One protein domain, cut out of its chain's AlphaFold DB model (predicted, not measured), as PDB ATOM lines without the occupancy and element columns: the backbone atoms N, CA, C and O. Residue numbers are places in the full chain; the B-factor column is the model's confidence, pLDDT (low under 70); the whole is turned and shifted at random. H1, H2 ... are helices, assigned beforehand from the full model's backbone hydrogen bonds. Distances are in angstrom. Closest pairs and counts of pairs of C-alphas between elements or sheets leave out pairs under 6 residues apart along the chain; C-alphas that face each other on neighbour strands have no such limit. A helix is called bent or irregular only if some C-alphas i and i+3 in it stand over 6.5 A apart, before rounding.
ATOM      1  N   LYS A  10      23.694  -0.711  47.281       79.12
ATOM      2  CA  LYS A  10      23.825  -1.395  45.984       79.12
ATOM      3  C   LYS A  10      22.817  -0.891  44.950       79.12
ATOM      4  O   LYS A  10      23.173  -0.683  43.798       79.12
ATOM      5  N   ASN A  11      21.572  -0.676  45.366       78.00
ATOM      6  CA  ASN A  11      20.510  -0.208  44.477       78.00
ATOM      7  C   ASN A  11      20.717   1.269  44.127       78.00
ATOM      8  O   ASN A  11      20.521   1.671  42.982       78.00
ATOM      9  N   LEU A  12      21.183   2.056  45.099       78.94
ATOM     10  CA  LEU A  12      21.489   3.469  44.915       78.94
ATOM     11  C   LEU A  12      22.682   3.677  43.967       78.94
ATOM     12  O   LEU A  12      22.592   4.470  43.033       78.94
ATOM     13  N   SER A  13      23.784   2.943  44.161       79.62
ATOM     14  CA  SER A  13      24.967   3.060  43.297       79.62
ATOM     15  C   SER A  13      24.701   2.556  41.878       79.62
ATOM     16  O   SER A  13      25.143   3.179  40.912       79.62
ATOM     17  N   ALA A  14      23.924   1.479  41.732       80.38
ATOM     18  CA  ALA A  14      23.526   0.975  40.425       80.38
ATOM     19  C   ALA A  14      22.645   1.980  39.659       80.38
ATOM     20  O   ALA A  14      22.833   2.181  38.460       80.38
ATOM     21  N   ALA A  15      21.713   2.648  40.340       76.94
ATOM     22  CA  ALA A  15      20.829   3.626  39.710       76.94
ATOM     23  C   ALA A  15      21.539   4.944  39.354       76.94
ATOM     24  O   ALA A  15      21.307   5.486  38.278       76.94
ATOM     25  N   ILE A  16      22.405   5.448  40.239       82.69
ATOM     26  CA  ILE A  16      23.028   6.773  40.085       82.69
ATOM     27  C   ILE A  16      24.305   6.731  39.239       82.69
ATOM     28  O   ILE A  16      24.570   7.682  38.513       82.69
ATOM     29  N   LEU A  17      25.111   5.667  39.329       81.69
ATOM     30  CA  LEU A  17      26.428   5.612  38.679       81.69
ATOM     31  C   LEU A  17      26.454   4.640  37.501       81.69
ATOM     32  O   LEU A  17      26.918   4.992  36.423       81.69
ATOM     33  N   TYR A  18      25.954   3.418  37.695       82.25
ATOM     34  CA  TYR A  18      26.107   2.350  36.704       82.25
ATOM     35  C   TYR A  18      25.259   2.590  35.446       82.25
ATOM     36  O   TYR A  18      25.796   2.557  34.342       82.25
ATOM     37  N   ARG A  19      23.960   2.886  35.589       76.56
ATOM     38  CA  ARG A  19      23.064   3.143  34.443       76.56
ATOM     39  C   ARG A  19      23.528   4.299  33.540       76.56
ATOM     40  O   ARG A  19      23.700   4.062  32.347       76.56
ATOM     41  N   PRO A  20      23.810   5.515  34.050       78.25
ATOM     42  CA  PRO A  20      24.278   6.609  33.193       78.25
ATOM     43  C   PRO A  20      25.686   6.379  32.619       78.25
ATOM     44  O   PRO A  20      25.971   6.852  31.520       78.25
ATOM     45  N   TYR A  21      26.554   5.624  33.308       82.25
ATOM     46  CA  TYR A  21      27.864   5.230  32.774       82.25
ATOM     47  C   TYR A  21      27.738   4.291  31.569       82.25
ATOM     48  O   TYR A  21      28.411   4.491  30.565       82.25
ATOM     49  N   TRP A  22      26.864   3.282  31.624       79.44
ATOM     50  CA  TRP A  22      26.641   2.389  30.479       79.44
ATOM     51  C   TRP A  22      25.874   3.061  29.344       79.44
ATOM     52  O   TRP A  22      26.146   2.787  28.175       79.44
ATOM     53  N   PHE A  23      24.978   3.988  29.682       76.81
ATOM     54  CA  PHE A  23      24.275   4.822  28.714       76.81
ATOM     55  C   PHE A  23      25.242   5.622  27.824       76.81
ATOM     56  O   PHE A  23      24.989   5.786  26.633       76.81
ATOM     57  N   LEU A  24      26.391   6.042  28.366       78.38
ATOM     58  CA  LEU A  24      27.438   6.727  27.610       78.38
ATOM     59  C   LEU A  24      27.973   5.909  26.426       78.38
ATOM     60  O   LEU A  24      28.233   6.455  25.360       78.38
ATOM     61  N   TYR A  25      28.144   4.601  26.615       77.56
ATOM     62  CA  TYR A  25      28.749   3.711  25.621       77.56
ATOM     63  C   TYR A  25      27.733   3.216  24.564       77.56
ATOM     64  O   TYR A  25      28.037   2.334  23.770       77.56
ATOM     65  N   SER A  26      26.510   3.762  24.561       66.50
ATOM     66  CA  SER A  26      25.402   3.435  23.642       66.50
ATOM     67  C   SER A  26      25.002   1.950  23.550       66.50
ATOM     68  O   SER A  26      24.257   1.566  22.654       66.50
ATOM     69  N   ILE A  27      25.427   1.105  24.494       63.81
ATOM     70  CA  ILE A  27      25.013  -0.311  24.575       63.81
ATOM     71  C   ILE A  27      23.551  -0.470  25.055       63.81
ATOM     72  O   ILE A  27      22.997  -1.563  24.999       63.81
ATOM     73  N   ALA A  28      22.907   0.612  25.501       61.28
ATOM     74  CA  ALA A  28      21.599   0.598  26.157       61.28
ATOM     75  C   ALA A  28      20.452   1.177  25.295       61.28
ATOM     76  O   ALA A  28      19.585   1.878  25.816       61.28
ATOM     77  N   ASP A  29      20.425   0.899  23.985       61.81
ATOM     78  CA  ASP A  29      19.333   1.343  23.094       61.81
ATOM     79  C   ASP A  29      17.946   0.832  23.537       61.81
ATOM     80  O   ASP A  29      16.942   1.517  23.336       61.81
ATOM     81  N   ASP A  30      17.885  -0.330  24.192       62.44
ATOM     82  CA  ASP A  30      16.636  -0.876  24.736       62.44
ATOM     83  C   ASP A  30      16.171  -0.134  26.005       62.44
ATOM     84  O   ASP A  30      14.983   0.142  26.150       62.44
ATOM     85  N   GLU A  31      17.089   0.315  26.873       62.84
ATOM     86  CA  GLU A  31      16.732   1.067  28.095       62.84
ATOM     87  C   GLU A  31      16.271   2.503  27.767       62.84
ATOM     88  O   GLU A  31      15.479   3.104  28.496       62.84
ATOM     89  N   LYS A  32      16.718   3.047  26.627       63.75
ATOM     90  CA  LYS A  32      16.258   4.338  26.096       63.75
ATOM     91  C   LYS A  32      14.812   4.269  25.591       63.75
ATOM     92  O   LYS A  32      14.025   5.161  25.894       63.75
ATOM     93  N   LYS A  33      14.447   3.189  24.890       64.12
ATOM     94  CA  LYS A  33      13.064   2.938  24.442       64.12
ATOM     95  C   LYS A  33      12.109   2.737  25.611       64.12
ATOM     96  O   LYS A  33      10.979   3.221  25.558       64.12
ATOM     97  N   ASP A  34      12.559   2.069  26.670       64.88
ATOM     98  CA  ASP A  34      11.773   1.922  27.896       64.88
ATOM     99  C   ASP A  34      11.514   3.286  28.556       64.88
ATOM    100  O   ASP A  34      10.395   3.552  28.994       64.88
ATOM    101  N   LEU A  35      12.502   4.191  28.566       65.12
ATOM    102  CA  LEU A  35      12.311   5.568  29.041       65.12
ATOM    103  C   LEU A  35      11.282   6.339  28.203       65.12
ATOM    104  O   LEU A  35      10.383   6.958  28.773       65.12
ATOM    105  N   ASP A  36      11.393   6.278  26.875       66.88
ATOM    106  CA  ASP A  36      10.491   6.977  25.952       66.88
ATOM    107  C   ASP A  36       9.039   6.461  26.098       66.88
ATOM    108  O   ASP A  36       8.098   7.249  26.221       66.88
ATOM    109  N   THR A  37       8.861   5.139  26.222       66.94
ATOM    110  CA  THR A  37       7.552   4.473  26.408       66.94
ATOM    111  C   THR A  37       6.906   4.817  27.760       66.94
ATOM    112  O   THR A  37       5.694   5.029  27.874       66.94
ATOM    113  N   ILE A  38       7.711   4.910  28.822       62.16
ATOM    114  CA  ILE A  38       7.239   5.288  30.162       62.16
ATOM    115  C   ILE A  38       6.812   6.760  30.200       62.16
ATOM    116  O   ILE A  38       5.884   7.110  30.923       62.16
ATOM    117  N   ILE A  39       7.444   7.633  29.422       62.38
ATOM    118  CA  ILE A  39       7.123   9.064  29.402       62.38
ATOM    119  C   ILE A  39       5.845   9.334  28.607       62.38
ATOM    120  O   ILE A  39       5.007  10.123  29.051       62.38
ATOM    121  N   GLU A  40       5.639   8.618  27.503       64.38
ATOM    122  CA  GLU A  40       4.398   8.686  26.729       64.38
ATOM    123  C   GLU A  40       3.186   8.236  27.566       64.38
ATOM    124  O   GLU A  40       2.150   8.906  27.574       64.38
ATOM    125  N   SER A  41       3.353   7.191  28.386       62.16
ATOM    126  CA  SER A  41       2.304   6.692  29.294       62.16
ATOM    127  C   SER A  41       2.031   7.569  30.528       62.16
ATOM    128  O   SER A  41       0.969   7.438  31.140       62.16
ATOM    129  N   LYS A  42       2.942   8.483  30.898       59.81
ATOM    130  CA  LYS A  42       2.830   9.348  32.091       59.81
ATOM    131  C   LYS A  42       2.433  10.797  31.794       59.81
ATOM    132  O   LYS A  42       2.369  11.622  32.700       59.81
ATOM    133  N   SER A  43       2.138  11.112  30.537       57.22
ATOM    134  CA  SER A  43       1.823  12.458  30.035       57.22
ATOM    135  C   SER A  43       0.472  13.044  30.499       57.22
ATOM    136  O   SER A  43       0.059  14.109  30.043       57.22
ATOM    137  N   SER A  44      -0.213  12.392  31.440       60.09
ATOM    138  CA  SER A  44      -1.569  12.739  31.884       60.09
ATOM    139  C   SER A  44      -1.654  14.008  32.749       60.09
ATOM    140  O   SER A  44      -2.748  14.546  32.917       60.09
ATOM    141  N   THR A  45      -0.540  14.514  33.300       65.56
ATOM    142  CA  THR A  45      -0.517  15.759  34.092       65.56
ATOM    143  C   THR A  45       0.578  16.729  33.628       65.56
ATOM    144  O   THR A  45       1.706  16.336  33.337       65.56
ATOM    145  N   ALA A  46       0.271  18.033  33.583       67.00
ATOM    146  CA  ALA A  46       1.196  19.062  33.079       67.00
ATOM    147  C   ALA A  46       2.518  19.157  33.872       67.00
ATOM    148  O   ALA A  46       3.549  19.531  33.313       67.00
ATOM    149  N   SER A  47       2.504  18.791  35.159       69.62
ATOM    150  CA  SER A  47       3.699  18.772  36.013       69.62
ATOM    151  C   SER A  47       4.635  17.603  35.682       69.62
ATOM    152  O   SER A  47       5.848  17.781  35.657       69.62
ATOM    153  N   GLU A  48       4.097  16.418  35.374       69.12
ATOM    154  CA  GLU A  48       4.908  15.233  35.051       69.12
ATOM    155  C   GLU A  48       5.573  15.347  33.672       69.12
ATOM    156  O   GLU A  48       6.709  14.903  33.487       69.12
ATOM    157  N   VAL A  49       4.920  16.021  32.719       70.56
ATOM    158  CA  VAL A  49       5.505  16.333  31.403       70.56
ATOM    159  C   VAL A  49       6.688  17.303  31.533       70.56
ATOM    160  O   VAL A  49       7.706  17.141  30.852       70.56
ATOM    161  N   ALA A  50       6.605  18.287  32.434       75.44
ATOM    162  CA  ALA A  50       7.703  19.220  32.692       75.44
ATOM    163  C   ALA A  50       8.940  18.512  33.286       75.44
ATOM    164  O   ALA A  50      10.071  18.769  32.872       75.44
ATOM    165  N   GLU A  51       8.742  17.561  34.201       76.25
ATOM    166  CA  GLU A  51       9.837  16.762  34.769       76.25
ATOM    167  C   GLU A  51      10.477  15.820  33.735       76.25
ATOM    168  O   GLU A  51      11.705  15.677  33.673       76.25
ATOM    169  N   ALA A  52       9.662  15.198  32.881       75.38
ATOM    170  CA  ALA A  52      10.142  14.304  31.832       75.38
ATOM    171  C   ALA A  52      10.939  15.047  30.746       75.38
ATOM    172  O   ALA A  52      11.983  14.568  30.298       75.38
ATOM    173  N   THR A  53      10.491  16.239  30.344       79.00
ATOM    174  CA  THR A  53      11.209  17.084  29.374       79.00
ATOM    175  C   THR A  53      12.526  17.611  29.941       79.00
ATOM    176  O   THR A  53      13.544  17.561  29.250       79.00
ATOM    177  N   ALA A  54      12.562  18.014  31.215       82.81
ATOM    178  CA  ALA A  54      13.804  18.393  31.888       82.81
ATOM    179  C   ALA A  54      14.817  17.235  31.934       82.81
ATOM    180  O   ALA A  54      16.006  17.441  31.683       82.81
ATOM    181  N   THR A  55      14.348  16.007  32.183       80.25
ATOM    182  CA  THR A  55      15.196  14.804  32.200       80.25
ATOM    183  C   THR A  55      15.800  14.521  30.820       80.25
ATOM    184  O   THR A  55      16.994  14.248  30.724       80.25
ATOM    185  N   HIS A  56      15.023  14.665  29.741       80.06
ATOM    186  CA  HIS A  56      15.520  14.523  28.368       80.06
ATOM    187  C   HIS A  56      16.555  15.579  27.988       80.06
ATOM    188  O   HIS A  56      17.576  15.261  27.381       80.06
ATOM    189  N   VAL A  57      16.307  16.839  28.350       85.00
ATOM    190  CA  VAL A  57      17.244  17.936  28.082       85.00
ATOM    191  C   VAL A  57      18.555  17.707  28.838       85.00
ATOM    192  O   VAL A  57      19.630  17.819  28.248       85.00
ATOM    193  N   LEU A  58      18.484  17.307  30.113       84.50
ATOM    194  CA  LEU A  58      19.658  16.952  30.914       84.50
ATOM    195  C   LEU A  58      20.432  15.777  30.294       84.50
ATOM    196  O   LEU A  58      21.657  15.833  30.198       84.50
ATOM    197  N   LEU A  59      19.725  14.742  29.835       80.31
ATOM    198  CA  LEU A  59      20.309  13.573  29.176       80.31
ATOM    199  C   LEU A  59      21.016  13.952  27.867       80.31
ATOM    200  O   LEU A  59      22.119  13.479  27.602       80.31
ATOM    201  N   ALA A  60      20.418  14.845  27.073       81.75
ATOM    202  CA  ALA A  60      21.005  15.352  25.837       81.75
ATOM    203  C   ALA A  60      22.285  16.164  26.098       81.75
ATOM    204  O   ALA A  60      23.300  15.929  25.441       81.75
ATOM    205  N   PHE A  61      22.278  17.062  27.090       87.00
ATOM    206  CA  PHE A  61      23.485  17.791  27.495       87.00
ATOM    207  C   PHE A  61      24.562  16.854  28.037       87.00
ATOM    208  O   PHE A  61      25.722  16.989  27.656       87.00
ATOM    209  N   HIS A  62      24.195  15.875  28.869       84.00
ATOM    210  CA  HIS A  62      25.126  14.863  29.368       84.00
ATOM    211  C   HIS A  62      25.791  14.101  28.213       84.00
ATOM    212  O   HIS A  62      27.016  14.005  28.157       84.00
ATOM    213  N   MET A  63      25.005  13.633  27.239       81.06
ATOM    214  CA  MET A  63      25.539  12.959  26.054       81.06
ATOM    215  C   MET A  63      26.433  13.877  25.216       81.06
ATOM    216  O   MET A  63      27.460  13.422  24.725       81.06
ATOM    217  N   LEU A  64      26.109  15.164  25.082       83.50
ATOM    218  CA  LEU A  64      26.954  16.130  24.373       83.50
ATOM    219  C   LEU A  64      28.294  16.344  25.094       83.50
ATOM    220  O   LEU A  64      29.353  16.255  24.467       83.50
ATOM    221  N   PHE A  65      28.263  16.592  26.407       85.50
ATOM    222  CA  PHE A  65      29.463  16.845  27.203       85.50
ATOM    223  C   PHE A  65      30.420  15.658  27.186       85.50
ATOM    224  O   PHE A  65      31.615  15.848  26.961       85.50
ATOM    225  N   ILE A  66      29.928  14.435  27.386       83.69
ATOM    226  CA  ILE A  66      30.837  13.293  27.413       83.69
ATOM    227  C   ILE A  66      31.244  12.841  25.997       83.69
ATOM    228  O   ILE A  66      32.437  12.646  25.754       83.69
ATOM    229  N   ASN A  67      30.306  12.726  25.047       77.00
ATOM    230  CA  ASN A  67      30.607  12.153  23.725       77.00
ATOM    231  C   ASN A  67      31.343  13.115  22.793       77.00
ATOM    232  O   ASN A  67      32.191  12.681  22.019       77.00
ATOM    233  N   ILE A  68      31.018  14.409  22.831       82.44
ATOM    234  CA  ILE A  68      31.573  15.384  21.882       82.44
ATOM    235  C   ILE A  68      32.639  16.249  22.549       82.44
ATOM    236  O   ILE A  68      33.651  16.540  21.921       82.44
ATOM    237  N   LEU A  69      32.462  16.663  23.805       83.19
ATOM    238  CA  LEU A  69      33.418  17.574  24.440       83.19
ATOM    239  C   LEU A  69      34.585  16.820  25.094       83.19
ATOM    240  O   LEU A  69      35.742  17.092  24.776       83.19
ATOM    241  N   ILE A  70      34.307  15.850  25.966       87.44
ATOM    242  CA  ILE A  70      35.350  15.157  26.737       87.44
ATOM    243  C   ILE A  70      36.156  14.202  25.867       87.44
ATOM    244  O   ILE A  70      37.376  14.215  25.961       87.44
ATOM    245  N   LEU A  71      35.523  13.408  25.001       85.75
ATOM    246  CA  LEU A  71      36.252  12.468  24.146       85.75
ATOM    247  C   LEU A  71      37.200  13.195  23.176       85.75
ATOM    248  O   LEU A  71      38.365  12.819  23.062       85.75
ATOM    249  N   ASN A  72      36.750  14.283  22.546       88.31
ATOM    250  CA  ASN A  72      37.601  15.078  21.655       88.31
ATOM    251  C   ASN A  72      38.740  15.778  22.411       88.31
ATOM    252  O   ASN A  72      39.868  15.818  21.921       88.31
ATOM    253  N   LEU A  73      38.476  16.280  23.620       89.75
ATOM    254  CA  LEU A  73      39.516  16.855  24.471       89.75
ATOM    255  C   LEU A  73      40.513  15.790  24.950       89.75
ATOM    256  O   LEU A  73      41.716  16.031  24.957       89.75
ATOM    257  N   LEU A  74      40.032  14.602  25.314       90.12
ATOM    258  CA  LEU A  74      40.854  13.485  25.771       90.12
ATOM    259  C   LEU A  74      41.790  13.012  24.658       90.12
ATOM    260  O   LEU A  74      42.984  12.843  24.895       90.12
ATOM    261  N   ILE A  75      41.274  12.878  23.433       90.81
ATOM    262  CA  ILE A  75      42.087  12.574  22.251       90.81
ATOM    263  C   ILE A  75      43.120  13.681  22.012       90.81
ATOM    264  O   ILE A  75      44.284  13.377  21.757       90.81
ATOM    265  N   ALA A  76      42.743  14.958  22.131       93.06
ATOM    266  CA  ALA A  76      43.673  16.074  21.957       93.06
ATOM    267  C   ALA A  76      44.812  16.060  22.995       93.06
ATOM    268  O   ALA A  76      45.977  16.223  22.630       93.06
ATOM    269  N   VAL A  77      44.501  15.805  24.270       92.75
ATOM    270  CA  VAL A  77      45.497  15.700  25.350       92.75
ATOM    271  C   VAL A  77      46.386  14.472  25.171       92.75
ATOM    272  O   VAL A  77      47.598  14.576  25.366       92.75
ATOM    273  N   PHE A  78      45.831  13.327  24.762       92.88
ATOM    274  CA  PHE A  78      46.637  12.152  24.438       92.88
ATOM    275  C   PHE A  78      47.575  12.425  23.269       92.88
ATOM    276  O   PHE A  78      48.761  12.151  23.393       92.88
ATOM    277  N   ASN A  79      47.093  13.025  22.182       91.50
ATOM    278  CA  ASN A  79      47.937  13.378  21.041       91.50
ATOM    279  C   ASN A  79      49.051  14.354  21.436       91.50
ATOM    280  O   ASN A  79      50.205  14.159  21.059       91.50
ATOM    281  N   PHE A  80      48.736  15.373  22.237       91.62
ATOM    282  CA  PHE A  80      49.737  16.298  22.767       91.62
ATOM    283  C   PHE A  80      50.782  15.580  23.636       91.62
ATOM    284  O   PHE A  80      51.984  15.749  23.430       91.62
ATOM    285  N   THR A  81      50.331  14.734  24.563       90.19
ATOM    286  CA  THR A  81      51.209  14.019  25.499       90.19
ATOM    287  C   THR A  81      52.055  12.971  24.785       90.19
ATOM    288  O   THR A  81      53.241  12.872  25.066       90.19
ATOM    289  N   ILE A  82      51.492  12.218  23.835       89.31
ATOM    290  CA  ILE A  82      52.234  11.253  23.013       89.31
ATOM    291  C   ILE A  82      53.340  11.980  22.254       89.31
ATOM    292  O   ILE A  82      54.483  11.542  22.312       89.31
ATOM    293  N   ASN A  83      53.043  13.121  21.627       85.06
ATOM    294  CA  ASN A  83      54.051  13.886  20.895       85.06
ATOM    295  C   ASN A  83      55.176  14.415  21.805       85.06
ATOM    296  O   ASN A  83      56.346  14.317  21.435       85.06
ATOM    297  N   ASP A  84      54.862  14.926  23.001       86.44
ATOM    298  CA  ASP A  84      55.887  15.379  23.961       86.44
ATOM    299  C   ASP A  84      56.709  14.211  24.545       86.44
ATOM    300  O   ASP A  84      57.927  14.302  24.729       86.44
ATOM    301  N   VAL A  85      56.048  13.088  24.830       87.12
ATOM    302  CA  VAL A  85      56.641  11.946  25.531       87.12
ATOM    303  C   VAL A  85      57.350  10.984  24.581       87.12
ATOM    304  O   VAL A  85      58.237  10.260  25.029       87.12
ATOM    305  N   GLN A  86      57.047  10.974  23.282       83.75
ATOM    306  CA  GLN A  86      57.642  10.037  22.326       83.75
ATOM    307  C   GLN A  86      59.160  10.216  22.202       83.75
ATOM    308  O   GLN A  86      59.894   9.232  22.291       83.75
ATOM    309  N   ALA A  87      59.652  11.457  22.109       79.81
ATOM    310  CA  ALA A  87      61.092  11.728  22.051       79.81
ATOM    311  C   ALA A  87      61.817  11.329  23.354       79.81
ATOM    312  O   ALA A  87      62.900  10.740  23.324       79.81
ATOM    313  N   LYS A  88      61.198  11.599  24.513       83.62
ATOM    314  CA  LYS A  88      61.744  11.250  25.839       83.62
ATOM    315  C   LYS A  88      61.717   9.735  26.081       83.62
ATOM    316  O   LYS A  88      62.672   9.170  26.611       83.62
ATOM    317  N   SER A  89      60.651   9.070  25.647       89.62
ATOM    318  CA  SER A  89      60.472   7.620  25.760       89.62
ATOM    319  C   SER A  89      61.424   6.851  24.861       89.62
ATOM    320  O   SER A  89      61.934   5.819  25.278       89.62
ATOM    321  N   GLU A  90      61.718   7.345  23.656       88.44
ATOM    322  CA  GLU A  90      62.688   6.694  22.776       88.44
ATOM    323  C   GLU A  90      64.099   6.719  23.380       88.44
ATOM    324  O   GLU A  90      64.807   5.708  23.351       88.44
ATOM    325  N   TYR A  91      64.496   7.841  23.987       90.12
ATOM    326  CA  TYR A  91      65.742   7.918  24.749       90.12
ATOM    327  C   TYR A  91      65.757   6.902  25.900       90.12
ATOM    328  O   TYR A  91      66.706   6.125  26.027       90.12
ATOM    329  N   LEU A  92      64.684   6.862  26.698       91.56
ATOM    330  CA  LEU A  92      64.582   5.948  27.834       91.56
ATOM    331  C   LEU A  92      64.600   4.477  27.392       91.56
ATOM    332  O   LEU A  92      65.297   3.671  27.998       91.56
ATOM    333  N   TRP A  93      63.915   4.133  26.299       92.19
ATOM    334  CA  TRP A  93      63.939   2.796  25.707       92.19
ATOM    335  C   TRP A  93      65.352   2.406  25.270       92.19
ATOM    336  O   TRP A  93      65.805   1.294  25.540       92.19
ATOM    337  N   ARG A  94      66.074   3.307  24.591       90.75
ATOM    338  CA  ARG A  94      67.461   3.057  24.160       90.75
ATOM    339  C   ARG A  94      68.386   2.855  25.364       90.75
ATOM    340  O   ARG A  94      69.225   1.956  25.322       90.75
ATOM    341  N   TYR A  95      68.192   3.627  26.433       92.38
ATOM    342  CA  TYR A  95      68.925   3.470  27.690       92.38
ATOM    343  C   TYR A  95      68.631   2.121  28.361       92.38
ATOM    344  O   TYR A  95      69.548   1.340  28.607       92.38
ATOM    345  N   GLN A  96      67.353   1.794  28.564       93.69
ATOM    346  CA  GLN A  96      66.924   0.529  29.163       93.69
ATOM    347  C   GLN A  96      67.382  -0.678  28.343       93.69
ATOM    348  O   GLN A  96      67.839  -1.672  28.898       93.69
ATOM    349  N   ARG A  97      67.324  -0.589  27.009       95.12
ATOM    350  CA  ARG A  97      67.838  -1.634  26.120       95.12
ATOM    351  C   ARG A  97      69.334  -1.856  26.323       95.12
ATOM    352  O   ARG A  97      69.764  -3.005  26.323       95.12
ATOM    353  N   TYR A  98      70.122  -0.792  26.469       92.81
ATOM    354  CA  TYR A  98      71.549  -0.921  26.753       92.81
ATOM    355  C   TYR A  98      71.788  -1.603  28.104       92.81
ATOM    356  O   TYR A  98      72.587  -2.535  28.167       92.81
ATOM    357  N   GLU A  99      71.073  -1.195  29.153       89.88
ATOM    358  CA  GLU A  99      71.206  -1.811  30.478       89.88
ATOM    359  C   GLU A  99      70.837  -3.292  30.466       89.88
ATOM    360  O   GLU A  99      71.597  -4.114  30.974       89.88
ATOM    361  N   LEU A 100      69.730  -3.635  29.805       89.81
ATOM    362  CA  LEU A 100      69.285  -5.012  29.644       89.81
ATOM    363  C   LEU A 100      70.360  -5.839  28.932       89.81
ATOM    364  O   LEU A 100      70.770  -6.891  29.412       89.81
ATOM    365  N   ILE A 101      70.861  -5.347  27.799       88.62
ATOM    366  CA  ILE A 101      71.896  -6.036  27.026       88.62
ATOM    367  C   ILE A 101      73.180  -6.198  27.853       88.62
ATOM    368  O   ILE A 101      73.734  -7.296  27.874       88.62
ATOM    369  N   ARG A 102      73.635  -5.154  28.562       86.50
ATOM    370  CA  ARG A 102      74.804  -5.212  29.458       86.50
ATOM    371  C   ARG A 102      74.632  -6.311  30.504       86.50
ATOM    372  O   ARG A 102      75.514  -7.152  30.657       86.50
ATOM    373  N   GLU A 103      73.479  -6.347  31.162       83.44
ATOM    374  CA  GLU A 103      73.165  -7.341  32.187       83.44
ATOM    375  C   GLU A 103      73.142  -8.774  31.624       83.44
ATOM    376  O   GLU A 103      73.664  -9.695  32.253       83.44
ATOM    377  N   TYR A 104      72.595  -8.983  30.421       80.25
ATOM    378  CA  TYR A 104      72.603 -10.296  29.764       80.25
ATOM    379  C   TYR A 104      73.996 -10.738  29.302       80.25
ATOM    380  O   TYR A 104      74.279 -11.933  29.330       80.25
ATOM    381  N   PHE A 105      74.869  -9.814  28.888       80.56
ATOM    382  CA  PHE A 105      76.250 -10.144  28.514       80.56
ATOM    383  C   PHE A 105      77.117 -10.535  29.715       80.56
ATOM    384  O   PHE A 105      78.021 -11.359  29.575       80.56
ATOM    385  N   GLU A 106      76.866  -9.945  30.884       73.75
ATOM    386  CA  GLU A 106      77.613 -10.238  32.113       73.75
ATOM    387  C   GLU A 106      77.149 -11.534  32.793       73.75
ATOM    388  O   GLU A 106      77.929 -12.191  33.490       73.75
ATOM    389  N   LYS A 107      75.896 -11.949  32.573       75.00
ATOM    390  CA  LYS A 107      75.362 -13.200  33.120       75.00
ATOM    391  C   LYS A 107      75.828 -14.415  32.300       75.00
ATOM    392  O   LYS A 107      75.794 -14.393  31.072       75.00
TER     393      LYS A 107
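What this domain is: This is residues 10 to 107 of the 247 residues of the protein "Hypothetical protein" of Rotaria sordida (UniProt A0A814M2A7). One very long helix, H3, bent into two arms, H3a and H3b, makes the length of this model, and the short helix H2 folds back loosely beside the first part of H3a. H1 meets H3a at a steep angle with its last residue, Leu 24, while its residues 10 to 18 stick out, as do residues 68 to 107 at the far end. The printed part has 98 residues with three named helices, in the order H1, H2, H3, and no named strand; the class is all helix. The whole is extended, with a radius of gyration of the C-alphas of 24.7 A and spans of 82 by 29 by 20 A.

How they stand to each other: H3, residues 46 to 106, was assigned as one helix by its hydrogen bonds but is bent: C-alphas 84 and 87 are 6.6 A apart. Its arms H3a, residues 46 to 84, and H3b, residues 87 to 106, stand at a steep tilt of 58 degrees. H2, residues 29 to 41, is close to H3a but not clearly touching it; the closest C-alphas, those of Ile 39 and Ala 52, are 6.5 A apart. H2 and H3a run opposite ways at a shallow tilt of 22 degrees. H1, residues 10 to 24, only just touches H3a, with 3 pairs of C-alphas within 8 A, and does so with residue 24 alone; the closest C-alphas are those of Leu 24 and Met 63, 6.7 A apart. H1 and H3a run the same way at a steep tilt of 64 degrees. H1 and H2 are only just apart, their closest C-alphas 8.3 A from each other. H3b is apart from both H1 and H2. Every O i to N i+4 pair is within hydrogen-bond range in H2 and H3b; in H1 it is 9 of 11 and in H3a 32 of 35.

Where its parts are: H3a runs 55.6 A from C-alpha 46 at (1.196, 19.062, 33.079) to C-alpha 84 at (55.887, 15.379, 23.961). H3b runs 29.3 A and ends at C-alpha 106, (77.613, -10.238, 32.113). H2 is 18.9 A long from first to last C-alpha. H1 is 20.4 A long and begins at C-alpha 10, (23.825, -1.395, 45.984); it is irregular, but only just, with C-alphas 16 and 19 at 6.7 A.

The domain as a whole: The C-alphas of Ser 44 and Glu 106, the two farthest apart, are 82.4 A from each other. Without the stretches that stand free, the body has 49 residues and spans 32 by 21 by 12 A. The printed part has no cut, and the links from H1 to H2 and from H2 to H3 are both tight, with 4 residues each. The mean pLDDT of the printed part is 79.4, and residues 26 to 48 are under 70.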